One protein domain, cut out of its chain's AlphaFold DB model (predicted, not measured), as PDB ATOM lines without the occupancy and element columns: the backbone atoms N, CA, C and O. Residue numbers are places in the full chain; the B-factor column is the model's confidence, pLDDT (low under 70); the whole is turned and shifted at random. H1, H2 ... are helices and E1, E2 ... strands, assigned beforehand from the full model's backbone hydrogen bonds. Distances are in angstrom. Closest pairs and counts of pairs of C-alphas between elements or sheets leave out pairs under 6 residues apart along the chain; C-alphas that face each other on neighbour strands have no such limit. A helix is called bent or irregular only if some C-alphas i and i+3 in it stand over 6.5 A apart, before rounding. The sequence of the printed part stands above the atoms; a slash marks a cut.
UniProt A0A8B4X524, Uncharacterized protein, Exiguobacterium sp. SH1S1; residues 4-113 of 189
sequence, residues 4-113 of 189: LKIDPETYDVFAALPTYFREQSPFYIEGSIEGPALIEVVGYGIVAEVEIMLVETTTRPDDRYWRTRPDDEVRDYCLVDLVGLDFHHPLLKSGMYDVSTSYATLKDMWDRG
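AT A GLANCE: This is residues 4 to 113 of the 189 residues of an uncharacterized protein of Exiguobacterium sp. SH1S1 (UniProt A0A8B4X524). One five-stranded sheet is curled into a partly closed barrel, folded back so that E1 and E3 face E5 and E2 with E4 as the hinge; H1 packs on E5 on one face, and H2 packs on E3 and E4 on the opposite face. The long strands E4 and E5 form a bent hairpin whose loop, residues 60 to 73, lies at one end of the long axis, with H2 at the other end. The printed part has 110 residues, with two named helices and five named strands in the order E1 H1 E2 E3 E4 E5 H2; the sheet's order is E1 E3 E4 E5 E2, mixed, and the class is mixed, helices and strands. The whole is compact, with a radius of gyration of the C-alphas of 13.4 A, and only just elongated, with spans of 39 by 26 by 25 A.

IN THESE COORDINATES: The strands are E1, residues 4 to 6, from C-alpha 4 at (176.422, -38.662, 149.630); E3, residues 37 to 41, 13.2 A; E4, residues 45 to 59, 26.3 A; E5, residues 74 to 85, 28.5 A, from C-alpha 74 at (179.335, -55.481, 146.425); and E2, residues 27 to 30, 10.3 A. E4 bends by 98 degrees at residue 56, and E5 bends by 73 degrees at residue 82. H1 is residues 13 to 23, 14.8 A; it is neither bent nor irregular, but only just: C-alphas 14 and 17 are 6.3 A apart. H2, residues 103 to 112, 14.1 A, ends at C-alpha 112 at (173.295, -19.029, 152.216).

HOW THE PARTS SIT: The sheet is strongly twisted. E1 and E3 are parallel, with N 4 and O 38 at 2.8 A. E3, E4 and E5 form a meander, each strand the antiparallel neighbour of the one before; N 39 and O 48 are 2.8 A apart, and N 53 and O 79 are 2.8 A apart. E2 is antiparallel to E5, with N 29 and O 78 at 2.9 A; E2, E3, E4 and E5 form a Greek key, the meander with E2 beside E5. The edge strands E1 and E2 come closest at the C-alphas of Leu 4 and Ile 29, 7.2 A. H1 is on the sheet at a height of 8.3 A over the sheet; its closest C-alphas with E5 are Phe 21 and Leu 82, 5.6 A. H2 is on the sheet at a height of 9.2 A over the sheet, over E3 and E4, slantwise to the strands at 42 degrees to E3 on the local plane; the closest C-alphas of H2 and E3 are those of Tyr 103 and Ala 37, 6.7 A. H1 and H2 are apart. Every O i to N i+4 pair of H2 is within hydrogen-bond range; in H1, 5 of 7 are.

THE WHOLE: The two C-alphas farthest apart are those of Asp 72 and Arg 112, 40.8 A. The printed part has no cut. The links E4 to E5, 14 residues, and E5 to H2, 17 residues, are long. The mean pLDDT of the printed part is 84.0; residues 87 to 97 and 112 to 113 are under 70.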
ATOM      1  N   LEU A   4     175.397 -37.624 149.705       94.50
ATOM      2  CA  LEU A   4     176.422 -38.662 149.630       94.50
ATOM      3  C   LEU A   4     177.542 -38.335 150.615       94.50
ATOM      4  O   LEU A   4     177.856 -37.165 150.831       94.50
ATOM      5  N   LYS A   5     178.152 -39.357 151.214       94.00
ATOM      6  CA  LYS A   5     179.221 -39.167 152.199       94.00
ATOM      7  C   LYS A   5     180.528 -39.739 151.689       94.00
ATOM      8  O   LYS A   5     180.561 -40.871 151.220       94.00
ATOM      9  N   ILE A   6     181.601 -38.973 151.841       93.94
ATOM     10  CA  ILE A   6     182.963 -39.422 151.558       93.94
ATOM     11  C   ILE A   6     183.764 -39.382 152.855       93.94
ATOM     12  O   ILE A   6     183.849 -38.341 153.512       93.94
ATOM     13  N   ASP A   7     184.364 -40.514 153.211       92.75
ATOM     14  CA  ASP A   7     185.328 -40.589 154.304       92.75
ATOM     15  C   ASP A   7     186.731 -40.195 153.791       92.75
ATOM     16  O   ASP A   7     187.290 -40.893 152.937       92.75
ATOM     17  N   PRO A   8     187.323 -39.088 154.282       86.50
ATOM     18  CA  PRO A   8     188.639 -38.634 153.832       86.50
ATOM     19  C   PRO A   8     189.790 -39.590 154.199       86.50
ATOM     20  O   PRO A   8     190.870 -39.493 153.607       86.50
ATOM     21  N   GLU A   9     189.582 -40.520 155.139       89.81
ATOM     22  CA  GLU A   9     190.571 -41.546 155.495       89.81
ATOM     23  C   GLU A   9     190.640 -42.665 154.445       89.81
ATOM     24  O   GLU A   9     191.691 -43.282 154.251       89.81
ATOM     25  N   THR A  10     189.545 -42.911 153.718       92.38
ATOM     26  CA  THR A  10     189.470 -43.970 152.701       92.38
ATOM     27  C   THR A  10     189.629 -43.440 151.279       92.38
ATOM     28  O   THR A  10     190.117 -44.170 150.413       92.38
ATOM     29  N   TYR A  11     189.313 -42.165 151.044       93.38
ATOM     30  CA  TYR A  11     189.360 -41.527 149.731       93.38
ATOM     31  C   TYR A  11     189.984 -40.125 149.809       93.38
ATOM     32  O   TYR A  11     189.621 -39.313 150.659       93.38
ATOM     33  N   ASP A  12     190.929 -39.808 148.920       90.00
ATOM     34  CA  ASP A  12     191.619 -38.514 148.883       90.00
ATOM     35  C   ASP A  12     190.747 -37.400 148.286       90.00
ATOM     36  O   ASP A  12     191.003 -36.870 147.205       90.00
ATOM     37  N   VAL A  13     189.703 -37.030 149.021       85.94
ATOM     38  CA  VAL A  13     188.676 -36.086 148.576       85.94
ATOM     39  C   VAL A  13     189.224 -34.685 148.275       85.94
ATOM     40  O   VAL A  13     188.748 -34.009 147.363       85.94
ATOM     41  N   PHE A  14     190.276 -34.269 148.987       81.38
ATOM     42  CA  PHE A  14     190.913 -32.962 148.808       81.38
ATOM     43  C   PHE A  14     191.735 -32.874 147.517       81.38
ATOM     44  O   PHE A  14     191.940 -31.777 147.000       81.38
ATOM     45  N   ALA A  15     192.186 -34.009 146.976       78.00
ATOM     46  CA  ALA A  15     192.796 -34.080 145.651       78.00
ATOM     47  C   ALA A  15     191.763 -34.393 144.553       78.00
ATOM     48  O   ALA A  15     191.837 -33.824 143.456       78.00
ATOM     49  N   ALA A  16     190.796 -35.263 144.853       84.81
ATOM     50  CA  ALA A  16     189.813 -35.776 143.908       84.81
ATOM     51  C   ALA A  16     188.837 -34.703 143.422       84.81
ATOM     52  O   ALA A  16     188.815 -34.403 142.227       84.81
ATOM     53  N   LEU A  17     188.073 -34.079 144.331       85.44
ATOM     54  CA  LEU A  17     186.978 -33.185 143.936       85.44
ATOM     55  C   LEU A  17     187.455 -31.968 143.131       85.44
ATOM     56  O   LEU A  17     186.861 -31.701 142.088       85.44
ATOM     57  N   PRO A  18     188.542 -31.253 143.502       81.44
ATOM     58  CA  PRO A  18     189.042 -30.158 142.669       81.44
ATOM     59  C   PRO A  18     189.469 -30.623 141.278       81.44
ATOM     60  O   PRO A  18     189.366 -29.871 140.308       81.44
ATOM     61  N   THR A  19     189.985 -31.849 141.178       76.94
ATOM     62  CA  THR A  19     190.441 -32.396 139.906       76.94
ATOM     63  C   THR A  19     189.263 -32.759 139.019       76.94
ATOM     64  O   THR A  19     189.220 -32.264 137.898       76.94
ATOM     65  N   TYR A  20     188.293 -33.521 139.525       81.38
ATOM     66  CA  TYR A  20     187.090 -33.884 138.774       81.38
ATOM     67  C   TYR A  20     186.252 -32.669 138.399       81.38
ATOM     68  O   TYR A  20     185.816 -32.568 137.258       81.38
ATOM     69  N   PHE A  21     186.134 -31.686 139.294       78.62
ATOM     70  CA  PHE A  21     185.443 -30.435 138.992       78.62
ATOM     71  C   PHE A  21     186.135 -29.656 137.869       78.62
ATOM     72  O   PHE A  21     185.493 -29.138 136.961       78.62
ATOM     73  N   ARG A  22     187.470 -29.581 137.884       74.12
ATOM     74  CA  ARG A  22     188.230 -28.904 136.823       74.12
ATOM     75  C   ARG A  22     188.179 -29.660 135.495       74.12
ATOM     76  O   ARG A  22     188.139 -29.026 134.446       74.12
ATOM     77  N   GLU A  23     188.261 -30.983 135.544       79.75
ATOM     78  CA  GLU A  23     188.255 -31.854 134.367       79.75
ATOM     79  C   GLU A  23     186.836 -32.109 133.842       79.75
ATOM     80  O   GLU A  23     186.705 -32.666 132.755       79.75
ATOM     81  N   GLN A  24     185.798 -31.690 134.582       78.19
ATOM     82  CA  GLN A  24     184.385 -31.954 134.279       78.19
ATOM     83  C   GLN A  24     184.172 -33.445 133.986       78.19
ATOM     84  O   GLN A  24     183.642 -33.841 132.951       78.19
ATOM     85  N   SER A  25     184.756 -34.273 134.852       79.44
ATOM     86  CA  SER A  25     184.826 -35.718 134.677       79.44
ATOM     87  C   SER A  25     184.041 -36.401 135.792       79.44
ATOM     88  O   SER A  25     184.312 -36.112 136.962       79.44
ATOM     89  N   PRO A  26     183.110 -37.309 135.455       88.75
ATOM     90  CA  PRO A  26     182.307 -37.987 136.453       88.75
ATOM     91  C   PRO A  26     183.140 -39.012 137.226       88.75
ATOM     92  O   PRO A  26     184.134 -39.541 136.720       88.75
ATOM     93  N   PHE A  27     182.716 -39.311 138.449       94.06
ATOM     94  CA  PHE A  27     183.382 -40.276 139.323       94.06
ATOM     95  C   PHE A  27     182.378 -40.990 140.229       94.06
ATOM     96  O   PHE A  27     181.229 -40.570 140.362       94.06
ATOM     97  N   TYR A  28     182.806 -42.098 140.831       94.81
ATOM     98  CA  TYR A  28     181.943 -42.918 141.673       94.81
ATOM     99  C   TYR A  28     182.050 -42.541 143.147       94.81
ATOM    100  O   TYR A  28     183.144 -42.366 143.683       94.81
ATOM    101  N   ILE A  29     180.901 -42.502 143.817       95.00
ATOM    102  CA  ILE A  29     180.792 -42.385 145.271       95.00
ATOM    103  C   ILE A  29     179.867 -43.487 145.772       95.00
ATOM    104  O   ILE A  29     178.831 -43.758 145.170       95.00
ATOM    105  N   GLU A  30     180.236 -44.120 146.881       94.50
ATOM    106  CA  GLU A  30     179.388 -45.119 147.527       94.50
ATOM    107  C   GLU A  30     178.074 -44.496 148.023       94.50
ATOM    108  O   GLU A  30     178.059 -43.454 148.685       94.50
ATOM    109  N   GLY A  31     176.960 -45.147 147.703       93.75
ATOM    110  CA  GLY A  31     175.621 -44.727 148.079       93.75
ATOM    111  C   GLY A  31     174.592 -44.985 146.983       93.75
ATOM    112  O   GLY A  31     174.918 -45.287 145.838       93.75
ATOM    113  N   SER A  32     173.325 -44.818 147.352       94.25
ATOM    114  CA  SER A  32     172.183 -44.927 146.448       94.25
ATOM    115  C   SER A  32     171.252 -43.740 146.672       94.25
ATOM    116  O   SER A  32     170.515 -43.691 147.663       94.25
ATOM    117  N   ILE A  33     171.310 -42.762 145.770       92.12
ATOM    118  CA  ILE A  33     170.461 -41.568 145.784       92.12
ATOM    119  C   ILE A  33     169.920 -41.336 144.379       92.12
ATOM    120  O   ILE A  33     170.665 -41.376 143.409       92.12
ATOM    121  N   GLU A  34     168.624 -41.055 144.284       85.44
ATOM    122  CA  GLU A  34     167.985 -40.620 143.045       85.44
ATOM    123  C   GLU A  34     167.775 -39.100 143.067       85.44
ATOM    124  O   GLU A  34     167.313 -38.542 144.068       85.44
ATOM    125  N   GLY A  35     168.074 -38.435 141.947       84.38
ATOM    126  CA  GLY A  35     167.933 -36.985 141.796       84.38
ATOM    127  C   GLY A  35     169.170 -36.191 142.241       84.38
ATOM    128  O   GLY A  35     170.233 -36.773 142.441       84.38
ATOM    129  N   PRO A  36     169.068 -34.855 142.359       84.44
ATOM    130  CA  PRO A  36     170.201 -34.016 142.736       84.44
ATOM    131  C   PRO A  36     170.631 -34.285 144.181       84.44
ATOM    132  O   PRO A  36     169.804 -34.557 145.061       84.44
ATOM    133  N   ALA A  37     171.936 -34.195 144.428       94.06
ATOM    134  CA  ALA A  37     172.512 -34.510 145.725       94.06
ATOM    135  C   ALA A  37     173.656 -33.564 146.091       94.06
ATOM    136  O   ALA A  37     174.174 -32.802 145.277       94.06
ATOM    137  N   LEU A  38     174.039 -33.624 147.360       92.94
ATOM    138  CA  LEU A  38     175.195 -32.927 147.905       92.94
ATOM    139  C   LEU A  38     176.238 -33.943 148.370       92.94
ATOM    140  O   LEU A  38     175.888 -35.070 148.716       92.94
ATOM    141  N   ILE A  39     177.505 -33.550 148.427       93.38
ATOM    142  CA  ILE A  39     178.574 -34.363 149.017       93.38
ATOM    143  C   ILE A  39     178.954 -33.781 150.368       93.38
ATOM    144  O   ILE A  39     179.412 -32.644 150.442       93.38
ATOM    145  N   GLU A  40     178.851 -34.590 151.415       91.56
ATOM    146  CA  GLU A  40     179.466 -34.345 152.714       91.56
ATOM    147  C   GLU A  40     180.806 -35.076 152.816       91.56
ATOM    148  O   GLU A  40     180.889 -36.292 152.642       91.56
ATOM    149  N   VAL A  41     181.855 -34.348 153.189       87.75
ATOM    150  CA  VAL A  41     183.095 -34.955 153.674       87.75
ATOM    151  C   VAL A  41     182.955 -35.192 155.171       87.75
ATOM    152  O   VAL A  41     182.744 -34.251 155.946       87.75
ATOM    153  N   VAL A  42     183.071 -36.451 155.596       85.06
ATOM    154  CA  VAL A  42     182.863 -36.859 156.991       85.06
ATOM    155  C   VAL A  42     183.801 -36.081 157.915       85.06
ATOM    156  O   VAL A  42     185.017 -36.102 157.756       85.06
ATOM    157  N   GLY A  43     183.224 -35.366 158.884       76.31
ATOM    158  CA  GLY A  43     183.960 -34.517 159.826       76.31
ATOM    159  C   GLY A  43     184.237 -33.090 159.333       76.31
ATOM    160  O   GLY A  43     184.567 -32.226 160.151       76.31
ATOM    161  N   TYR A  44     184.021 -32.806 158.048       71.00
ATOM    162  CA  TYR A  44     184.294 -31.508 157.425       71.00
ATOM    163  C   TYR A  44     183.023 -30.791 156.968       71.00
ATOM    164  O   TYR A  44     182.972 -29.585 157.148       71.00
ATOM    165  N   GLY A  45     181.980 -31.502 156.534       78.50
ATOM    166  CA  GLY A  45     180.682 -30.930 156.149       78.50
ATOM    167  C   GLY A  45     180.382 -31.061 154.659       78.50
ATOM    168  O   GLY A  45     181.137 -31.706 153.933       78.50
ATOM    169  N   ILE A  46     179.256 -30.501 154.218       84.94
ATOM    170  CA  ILE A  46     178.871 -30.456 152.805       84.94
ATOM    171  C   ILE A  46     179.831 -29.549 152.042       84.94
ATOM    172  O   ILE A  46     180.012 -28.391 152.401       84.94
ATOM    173  N   VAL A  47     180.422 -30.090 150.979       83.69
ATOM    174  CA  VAL A  47     181.418 -29.396 150.161       83.69
ATOM    175  C   VAL A  47     181.094 -29.353 148.676       83.69
ATOM    176  O   VAL A  47     181.805 -28.682 147.939       83.69
ATOM    177  N   ALA A  48     180.088 -30.079 148.183       88.75
ATOM    178  CA  ALA A  48     179.800 -30.082 146.750       88.75
ATOM    179  C   ALA A  48     178.329 -30.338 146.417       88.75
ATOM    180  O   ALA A  48     177.630 -31.021 147.165       88.75
ATOM    181  N   GLU A  49     177.921 -29.839 145.253       91.12
ATOM    182  CA  GLU A  49     176.693 -30.177 144.537       91.12
ATOM    183  C   GLU A  49     177.036 -31.201 143.479       91.12
ATOM    184  O   GLU A  49     178.025 -31.033 142.756       91.12
ATOM    185  N   VAL A  50     176.182 -32.203 143.331       92.12
ATOM    186  CA  VAL A  50     176.312 -33.177 142.262       92.12
ATOM    187  C   VAL A  50     174.993 -33.472 141.577       92.12
ATOM    188  O   VAL A  50     173.919 -33.476 142.187       92.12
ATOM    189  N   GLU A  51     175.113 -33.807 140.301       89.62
ATOM    190  CA  GLU A  51     174.085 -34.509 139.555       89.62
ATOM    191  C   GLU A  51     174.410 -36.006 139.552       89.62
ATOM    192  O   GLU A  51     175.538 -36.414 139.265       89.62
ATOM    193  N   ILE A  52     173.423 -36.835 139.896       91.56
ATOM    194  CA  ILE A  52     173.557 -38.290 139.834       91.56
ATOM    195  C   ILE A  52     173.245 -38.732 138.408       91.56
ATOM    196  O   ILE A  52     172.114 -38.597 137.942       91.56
ATOM    197  N   MET A  53     174.244 -39.284 137.724       88.88
ATOM    198  CA  MET A  53     174.102 -39.770 136.353       88.88
ATOM    199  C   MET A  53     173.542 -41.193 136.302       88.88
ATOM    200  O   MET A  53     172.750 -41.527 135.422       88.88
ATOM    201  N   LEU A  54     173.986 -42.044 137.230       92.50
ATOM    202  CA  LEU A  54     173.639 -43.461 137.305       92.50
ATOM    203  C   LEU A  54     173.787 -43.951 138.748       92.50
ATOM    204  O   LEU A  54     174.693 -43.517 139.455       92.50
ATOM    205  N   VAL A  55     172.938 -44.898 139.147       94.81
ATOM    206  CA  VAL A  55     173.131 -45.718 140.349       94.81
ATOM    207  C   VAL A  55     173.293 -47.168 139.909       94.81
ATOM    208  O   VAL A  55     172.475 -47.670 139.134       94.81
ATOM    209  N   GLU A  56     174.338 -47.840 140.383       94.62
ATOM    210  CA  GLU A  56     174.580 -49.250 140.088       94.62
ATOM    211  C   GLU A  56     175.122 -50.018 141.297       94.62
ATOM    212  O   GLU A  56     175.843 -49.478 142.134       94.62
ATOM    213  N   THR A  57     174.779 -51.301 141.369       96.62
ATOM    214  CA  THR A  57     175.263 -52.220 142.403       96.62
ATOM    215  C   THR A  57     176.470 -52.982 141.860       96.62
ATOM    216  O   THR A  57     176.331 -53.815 140.962       96.62
ATOM    217  N   THR A  58     177.662 -52.695 142.381       94.44
ATOM    218  CA  THR A  58     178.932 -53.229 141.862       94.44
ATOM    219  C   THR A  58     179.988 -53.357 142.966       94.44
ATOM    220  O   THR A  58     179.780 -52.921 144.098       94.44
ATOM    221  N   THR A  59     181.117 -54.003 142.673       93.94
ATOM    222  CA  THR A  59     182.309 -53.923 143.536       93.94
ATOM    223  C   THR A  59     182.942 -52.545 143.407       93.94
ATOM    224  O   THR A  59     182.786 -51.894 142.374       93.94
ATOM    225  N   ARG A  60     183.707 -52.117 144.415       92.19
ATOM    226  CA  ARG A  60     184.322 -50.784 144.444       92.19
ATOM    227  C   ARG A  60     185.017 -50.413 143.118       92.19
ATOM    228  O   ARG A  60     186.007 -51.061 142.770       92.19
ATOM    229  N   PRO A  61     184.559 -49.362 142.409       91.00
ATOM    230  CA  PRO A  61     185.167 -48.938 141.151       91.00
ATOM    231  C   PRO A  61     186.617 -48.479 141.324       91.00
ATOM    232  O   PRO A  61     186.975 -47.876 142.342       91.00
ATOM    233  N   ASP A  62     187.446 -48.732 140.314       89.75
ATOM    234  CA  ASP A  62     188.838 -48.287 140.305       89.75
ATOM    235  C   ASP A  62     188.928 -46.757 140.218       89.75
ATOM    236  O   ASP A  62     188.368 -46.124 139.326       89.75
ATOM    237  N   ASP A  63     189.690 -46.164 141.137       92.81
ATOM    238  CA  ASP A  63     189.968 -44.730 141.190       92.81
ATOM    239  C   ASP A  63     191.352 -44.499 141.825       92.81
ATOM    240  O   ASP A  63     191.714 -45.125 142.826       92.81
ATOM    241  N   ARG A  64     192.142 -43.587 141.246       90.81
ATOM    242  CA  ARG A  64     193.489 -43.227 141.730       90.81
ATOM    243  C   ARG A  64     193.495 -42.556 143.107       90.81
ATOM    244  O   ARG A  64     194.555 -42.469 143.722       90.81
ATOM    245  N   TYR A  65     192.354 -42.044 143.556       92.88
ATOM    246  CA  TYR A  65     192.203 -41.332 144.819       92.88
ATOM    247  C   TYR A  65     191.808 -42.247 145.985       92.88
ATOM    248  O   TYR A  65     191.786 -41.784 147.125       92.88
ATOM    249  N   TRP A  66     191.563 -43.544 145.757       93.69
ATOM    250  CA  TRP A  66     191.415 -44.497 146.859       93.69
ATOM    251  C   TRP A  66     192.699 -44.579 147.689       93.69
ATOM    252  O   TRP A  66     193.788 -44.838 147.175       93.69
ATOM    253  N   ARG A  67     192.563 -44.402 149.006       90.44
ATOM    254  CA  ARG A  67     193.661 -44.557 149.976       90.44
ATOM    255  C   ARG A  67     193.790 -45.993 150.479       90.44
ATOM    256  O   ARG A  67     194.856 -46.395 150.944       90.44
ATOM    257  N   THR A  68     192.716 -46.770 150.391       90.38
ATOM    258  CA  THR A  68     192.651 -48.158 150.856       90.38
ATOM    259  C   THR A  68     192.681 -49.137 149.689       90.38
ATOM    260  O   THR A  68     192.320 -48.809 148.556       90.38
ATOM    261  N   ARG A  69     193.094 -50.377 149.962       86.31
ATOM    262  CA  ARG A  69     193.015 -51.458 148.972       86.31
ATOM    263  C   ARG A  69     191.553 -51.797 148.662       86.31
ATOM    264  O   ARG A  69     190.733 -51.666 149.569       86.31
ATOM    265  N   PRO A  70     191.240 -52.205 147.422       85.38
ATOM    266  CA  PRO A  70     189.896 -52.644 147.074       85.38
ATOM    267  C   PRO A  70     189.527 -53.890 147.865       85.38
ATOM    268  O   PRO A  70     190.383 -54.738 148.132       85.38
ATOM    269  N   ASP A  71     188.262 -53.946 148.262       85.81
ATOM    270  CA  ASP A  71     187.609 -55.141 148.766       85.81
ATOM    271  C   ASP A  71     186.673 -55.705 147.693       85.81
ATOM    272  O   ASP A  71     186.285 -55.014 146.751       85.81
ATOM    273  N   ASP A  72     186.330 -56.983 147.834       89.31
ATOM    274  CA  ASP A  72     185.407 -57.676 146.927       89.31
ATOM    275  C   ASP A  72     183.939 -57.498 147.366       89.31
ATOM    276  O   ASP A  72     183.059 -58.267 146.972       89.31
ATOM    277  N   GLU A  73     183.658 -56.516 148.228       93.06
ATOM    278  CA  GLU A  73     182.302 -56.253 148.697       93.06
ATOM    279  C   GLU A  73     181.491 -55.533 147.618       93.06
ATOM    280  O   GLU A  73     181.906 -54.522 147.049       93.06
ATOM    281  N   VAL A  74     180.301 -56.067 147.353       94.62
ATOM    282  CA  VAL A  74     179.335 -55.481 146.425       94.62
ATOM    283  C   VAL A  74     178.473 -54.480 147.188       94.62
ATOM    284  O   VAL A  74     177.840 -54.839 148.183       94.62
ATOM    285  N   ARG A  75     178.445 -53.233 146.713       95.12
ATOM    286  CA  ARG A  75     177.698 -52.114 147.307       95.12
ATOM    287  C   ARG A  75     177.037 -51.290 146.205       95.12
ATOM    288  O   ARG A  75     177.317 -51.482 145.023       95.12
ATOM    289  N   ASP A  76     176.164 -50.374 146.597       96.12
ATOM    290  CA  ASP A  76     175.589 -49.413 145.661       96.12
ATOM    291  C   ASP A  76     176.537 -48.224 145.488       96.12
ATOM    292  O   ASP A  76     177.064 -47.686 146.466       96.12
ATOM    293  N   TYR A  77     176.741 -47.815 144.240       95.50
ATOM    294  CA  TYR A  77     177.555 -46.671 143.864       95.50
ATOM    295  C   TYR A  77     176.760 -45.733 142.959       95.50
ATOM    296  O   TYR A  77     176.083 -46.155 142.021       95.50
ATOM    297  N   CYS A  78     176.896 -44.439 143.219       96.06
ATOM    298  CA  CYS A  78     176.419 -43.379 142.349       96.06
ATOM    299  C   CYS A  78     177.572 -42.904 141.460       96.06
ATOM    300  O   CYS A  78     178.617 -42.504 141.976       96.06
ATOM    301  N   LEU A  79     177.373 -42.902 140.142       94.12
ATOM    302  CA  LEU A  79     178.200 -42.130 139.219       94.12
ATOM    303  C   LEU A  79     177.702 -40.687 139.246       94.12
ATOM    304  O   LEU A  79     176.532 -40.429 138.943       94.12
ATOM    305  N   VAL A  80     178.576 -39.760 139.617       93.44
ATOM    306  CA  VAL A  80     178.205 -38.365 139.860       93.44
ATOM    307  C   VAL A  80     179.026 -37.413 139.006       93.44
ATOM    308  O   VAL A  80     180.204 -37.671 138.749       93.44
ATOM    309  N   ASP A  81     178.418 -36.294 138.625       86.88
ATOM    310  CA  ASP A  81     179.108 -35.142 138.041       86.88
ATOM    311  C   ASP A  81     179.012 -33.934 138.983       86.88
ATOM    312  O   ASP A  81     177.977 -33.715 139.618       86.88
ATOM    313  N   LEU A  82     180.096 -33.165 139.118       85.69
ATOM    314  CA  LEU A  82     180.154 -32.038 140.057       85.69
ATOM    315  C   LEU A  82     179.565 -30.783 139.422       85.69
ATOM    316  O   LEU A  82     180.155 -30.187 138.525       85.69
ATOM    317  N   VAL A  83     178.450 -30.325 139.983       85.69
ATOM    318  CA  VAL A  83     177.773 -29.090 139.572       85.69
ATOM    319  C   VAL A  83     178.357 -27.879 140.306       85.69
ATOM    320  O   VAL A  83     178.518 -26.804 139.727       85.69
ATOM    321  N   GLY A  84     178.748 -28.055 141.570       82.06
ATOM    322  CA  GLY A  84     179.311 -27.001 142.410       82.06
ATOM    323  C   GLY A  84     180.284 -27.565 143.437       82.06
ATOM    324  O   GLY A  84     180.126 -28.694 143.890       82.06
ATOM    325  N   LEU A  85     181.298 -26.786 143.810       80.06
ATOM    326  CA  LEU A  85     182.321 -27.192 144.773       80.06
ATOM    327  C   LEU A  85     182.683 -26.015 145.679       80.06
ATOM    328  O   LEU A  85     183.107 -24.965 145.194       80.06
ATOM    329  N   ASP A  86     182.555 -26.214 146.986       74.94
ATOM    330  CA  ASP A  86     182.873 -25.235 148.015       74.94
ATOM    331  C   ASP A  86     183.412 -25.888 149.298       74.94
ATOM    332  O   ASP A  86     182.686 -26.500 150.071       74.94
ATOM    333  N   PHE A  87     184.704 -25.705 149.567       63.69
ATOM    334  CA  PHE A  87     185.341 -26.183 150.798       63.69
ATOM    335  C   PHE A  87     185.252 -25.191 151.969       63.69
ATOM    336  O   PHE A  87     185.727 -25.508 153.059       63.69
ATOM    337  N   HIS A  88     184.684 -23.997 151.767       51.88
ATOM    338  CA  HIS A  88     184.579 -22.971 152.809       51.88
ATOM    339  C   HIS A  88     183.374 -23.160 153.726       51.88
ATOM    340  O   HIS A  88     183.220 -22.370 154.655       51.88
ATOM    341  N   HIS A  89     182.546 -24.189 153.506       53.03
ATOM    342  CA  HIS A  89     181.311 -24.416 154.256       53.03
ATOM    343  C   HIS A  89     181.441 -25.564 155.272       53.03
ATOM    344  O   HIS A  89     180.813 -26.616 155.134       53.03
ATOM    345  N   PRO A  90     182.234 -25.412 156.355       48.81
ATOM    346  CA  PRO A  90     182.375 -26.458 157.353       48.81
ATOM    347  C   PRO A  90     181.130 -26.599 158.247       48.81
ATOM    348  O   PRO A  90     181.186 -27.281 159.269       48.81
ATOM    349  N   LEU A  91     180.028 -25.909 157.933       51.72
ATOM    350  CA  LEU A  91     178.892 -25.710 158.831       51.72
ATOM    351  C   LEU A  91     177.694 -26.608 158.522       51.72
ATOM    352  O   LEU A  91     176.778 -26.650 159.328       51.72
ATOM    353  N   LEU A  92     177.682 -27.378 157.434       60.72
ATOM    354  CA  LEU A  92     176.661 -28.412 157.222       60.72
ATOM    355  C   LEU A  92     177.267 -29.787 157.442       60.72
ATOM    356  O   LEU A  92     177.602 -30.492 156.499       60.72
ATOM    357  N   LYS A  93     177.423 -30.168 158.709       65.38
ATOM    358  CA  LYS A  93     177.869 -31.513 159.093       65.38
ATOM    359  C   LYS A  93     176.684 -32.383 159.487       65.38
ATOM    360  O   LYS A  93     175.663 -31.885 159.968       65.38
ATOM    361  N   SER A  94     176.876 -33.693 159.391       60.38
ATOM    362  CA  SER A  94     176.029 -34.689 160.045       60.38
ATOM    363  C   SER A  94     175.686 -34.259 161.479       60.38
ATOM    364  O   SER A  94     176.579 -33.968 162.277       60.38
ATOM    365  N   GLY A  95     174.389 -34.211 161.799       63.38
ATOM    366  CA  GLY A  95     173.866 -33.715 163.077       63.38
ATOM    367  C   GLY A  95     173.304 -32.287 163.031       63.38
ATOM    368  O   GLY A  95     172.614 -31.894 163.967       63.38
ATOM    369  N   MET A  96     173.550 -31.531 161.954       63.22
ATOM    370  CA  MET A  96     172.914 -30.226 161.690       63.22
ATOM    371  C   MET A  96     171.748 -30.313 160.697       63.22
ATOM    372  O   MET A  96     170.946 -29.391 160.599       63.22
ATOM    373  N   TYR A  97     171.644 -31.443 160.004       69.06
ATOM    374  CA  TYR A  97     170.503 -31.870 159.208       69.06
ATOM    375  C   TYR A  97     170.243 -33.352 159.478       69.06
ATOM    376  O   TYR A  97     171.119 -34.083 159.958       69.06
ATOM    377  N   ASP A  98     169.033 -33.795 159.163       75.81
ATOM    378  CA  ASP A  98     168.608 -35.182 159.300       75.81
ATOM    379  C   ASP A  98     168.367 -35.837 157.932       75.81
ATOM    380  O   ASP A  98     168.390 -35.201 156.879       75.81
ATOM    381  N   VAL A  99     168.121 -37.147 157.948       75.94
ATOM    382  CA  VAL A  99     167.868 -37.938 156.732       75.94
ATOM    383  C   VAL A  99     166.588 -37.492 156.002       75.94
ATOM    384  O   VAL A  99     166.460 -37.738 154.800       75.94
ATOM    385  N   SER A 100     165.657 -36.840 156.707       82.50
ATOM    386  CA  SER A 100     164.407 -36.306 156.152       82.50
ATOM    387  C   SER A 100     164.530 -34.889 155.588       82.50
ATOM    388  O   SER A 100     163.599 -34.413 154.938       82.50
ATOM    389  N   THR A 101     165.667 -34.221 155.797       78.31
ATOM    390  CA  THR A 101     165.896 -32.863 155.315       78.31
ATOM    391  C   THR A 101     165.947 -32.890 153.791       78.31
ATOM    392  O   THR A 101     166.730 -33.626 153.187       78.31
ATOM    393  N   SER A 102     165.063 -32.117 153.163       87.62
ATOM    394  CA  SER A 102     164.914 -32.128 151.710       87.62
ATOM    395  C   SER A 102     166.150 -31.560 151.014       87.62
ATOM    396  O   SER A 102     166.814 -30.672 151.553       87.62
ATOM    397  N   TYR A 103     166.408 -32.006 149.780       87.62
ATOM    398  CA  TYR A 103     167.442 -31.418 148.927       87.62
ATOM    399  C   TYR A 103     167.325 -29.890 148.850       87.62
ATOM    400  O   TYR A 103     168.304 -29.191 149.075       87.62
ATOM    401  N   ALA A 104     166.120 -29.367 148.600       87.50
ATOM    402  CA  ALA A 104     165.893 -27.929 148.465       87.50
ATOM    403  C   ALA A 104     166.281 -27.157 149.737       87.50
ATOM    404  O   ALA A 104     166.872 -26.085 149.652       87.50
ATOM    405  N   THR A 105     165.989 -27.718 150.914       81.12
ATOM    406  CA  THR A 105     166.376 -27.130 152.203       81.12
ATOM    407  C   THR A 105     167.887 -27.169 152.400       81.12
ATOM    408  O   THR A 105     168.475 -26.154 152.755       81.12
ATOM    409  N   LEU A 106     168.531 -28.310 152.137       82.00
ATOM    410  CA  LEU A 106     169.987 -28.430 152.248       82.00
ATOM    411  C   LEU A 106     170.706 -27.488 151.279       82.00
ATOM    412  O   LEU A 106     171.689 -26.857 151.655       82.00
ATOM    413  N   LYS A 107     170.188 -27.365 150.055       84.00
ATOM    414  CA  LYS A 107     170.718 -26.473 149.029       84.00
ATOM    415  C   LYS A 107     170.594 -25.011 149.437       84.00
ATOM    416  O   LYS A 107     171.574 -24.288 149.336       84.00
ATOM    417  N   ASP A 108     169.443 -24.596 149.964       78.88
ATOM    418  CA  ASP A 108     169.241 -23.239 150.491       78.88
ATOM    419  C   ASP A 108     170.185 -22.937 151.669       78.88
ATOM    420  O   ASP A 108     170.817 -21.884 151.700       78.88
ATOM    421  N   MET A 109     170.359 -23.878 152.605       73.00
ATOM    422  CA  MET A 109     171.310 -23.724 153.715       73.00
ATOM    423  C   MET A 109     172.762 -23.623 153.229       73.00
ATOM    424  O   MET A 109     173.562 -22.869 153.789       73.00
ATOM    425  N   TRP A 110     173.114 -24.397 152.206       73.44
ATOM    426  CA  TRP A 110     174.453 -24.388 151.634       73.44
ATOM    427  C   TRP A 110     174.712 -23.091 150.855       73.44
ATOM    428  O   TRP A 110     175.701 -22.414 151.118       73.44
ATOM    429  N   ASP A 111     173.764 -22.660 150.018       71.12
ATOM    430  CA  ASP A 111     173.836 -21.417 149.240       71.12
ATOM    431  C   ASP A 111     173.933 -20.160 150.112       71.12
ATOM    432  O   ASP A 111     174.609 -19.193 149.748       71.12
ATOM    433  N   ARG A 112     173.276 -20.160 151.277       64.88
ATOM    434  CA  ARG A 112     173.295 -19.029 152.216       64.88
ATOM    435  C   ARG A 112     174.599 -18.890 152.999       64.88
ATOM    436  O   ARG A 112     174.864 -17.805 153.503       64.88
ATOM    437  N   GLY A 113     175.431 -19.928 153.090       54.03
ATOM    438  CA  GLY A 113     176.667 -19.902 153.884       54.03
ATOM    439  C   GLY A 113     177.907 -19.351 153.174       54.03
ATOM    440  O   GLY A 113     179.000 -19.752 153.543       54.03
TER     441      GLY A 113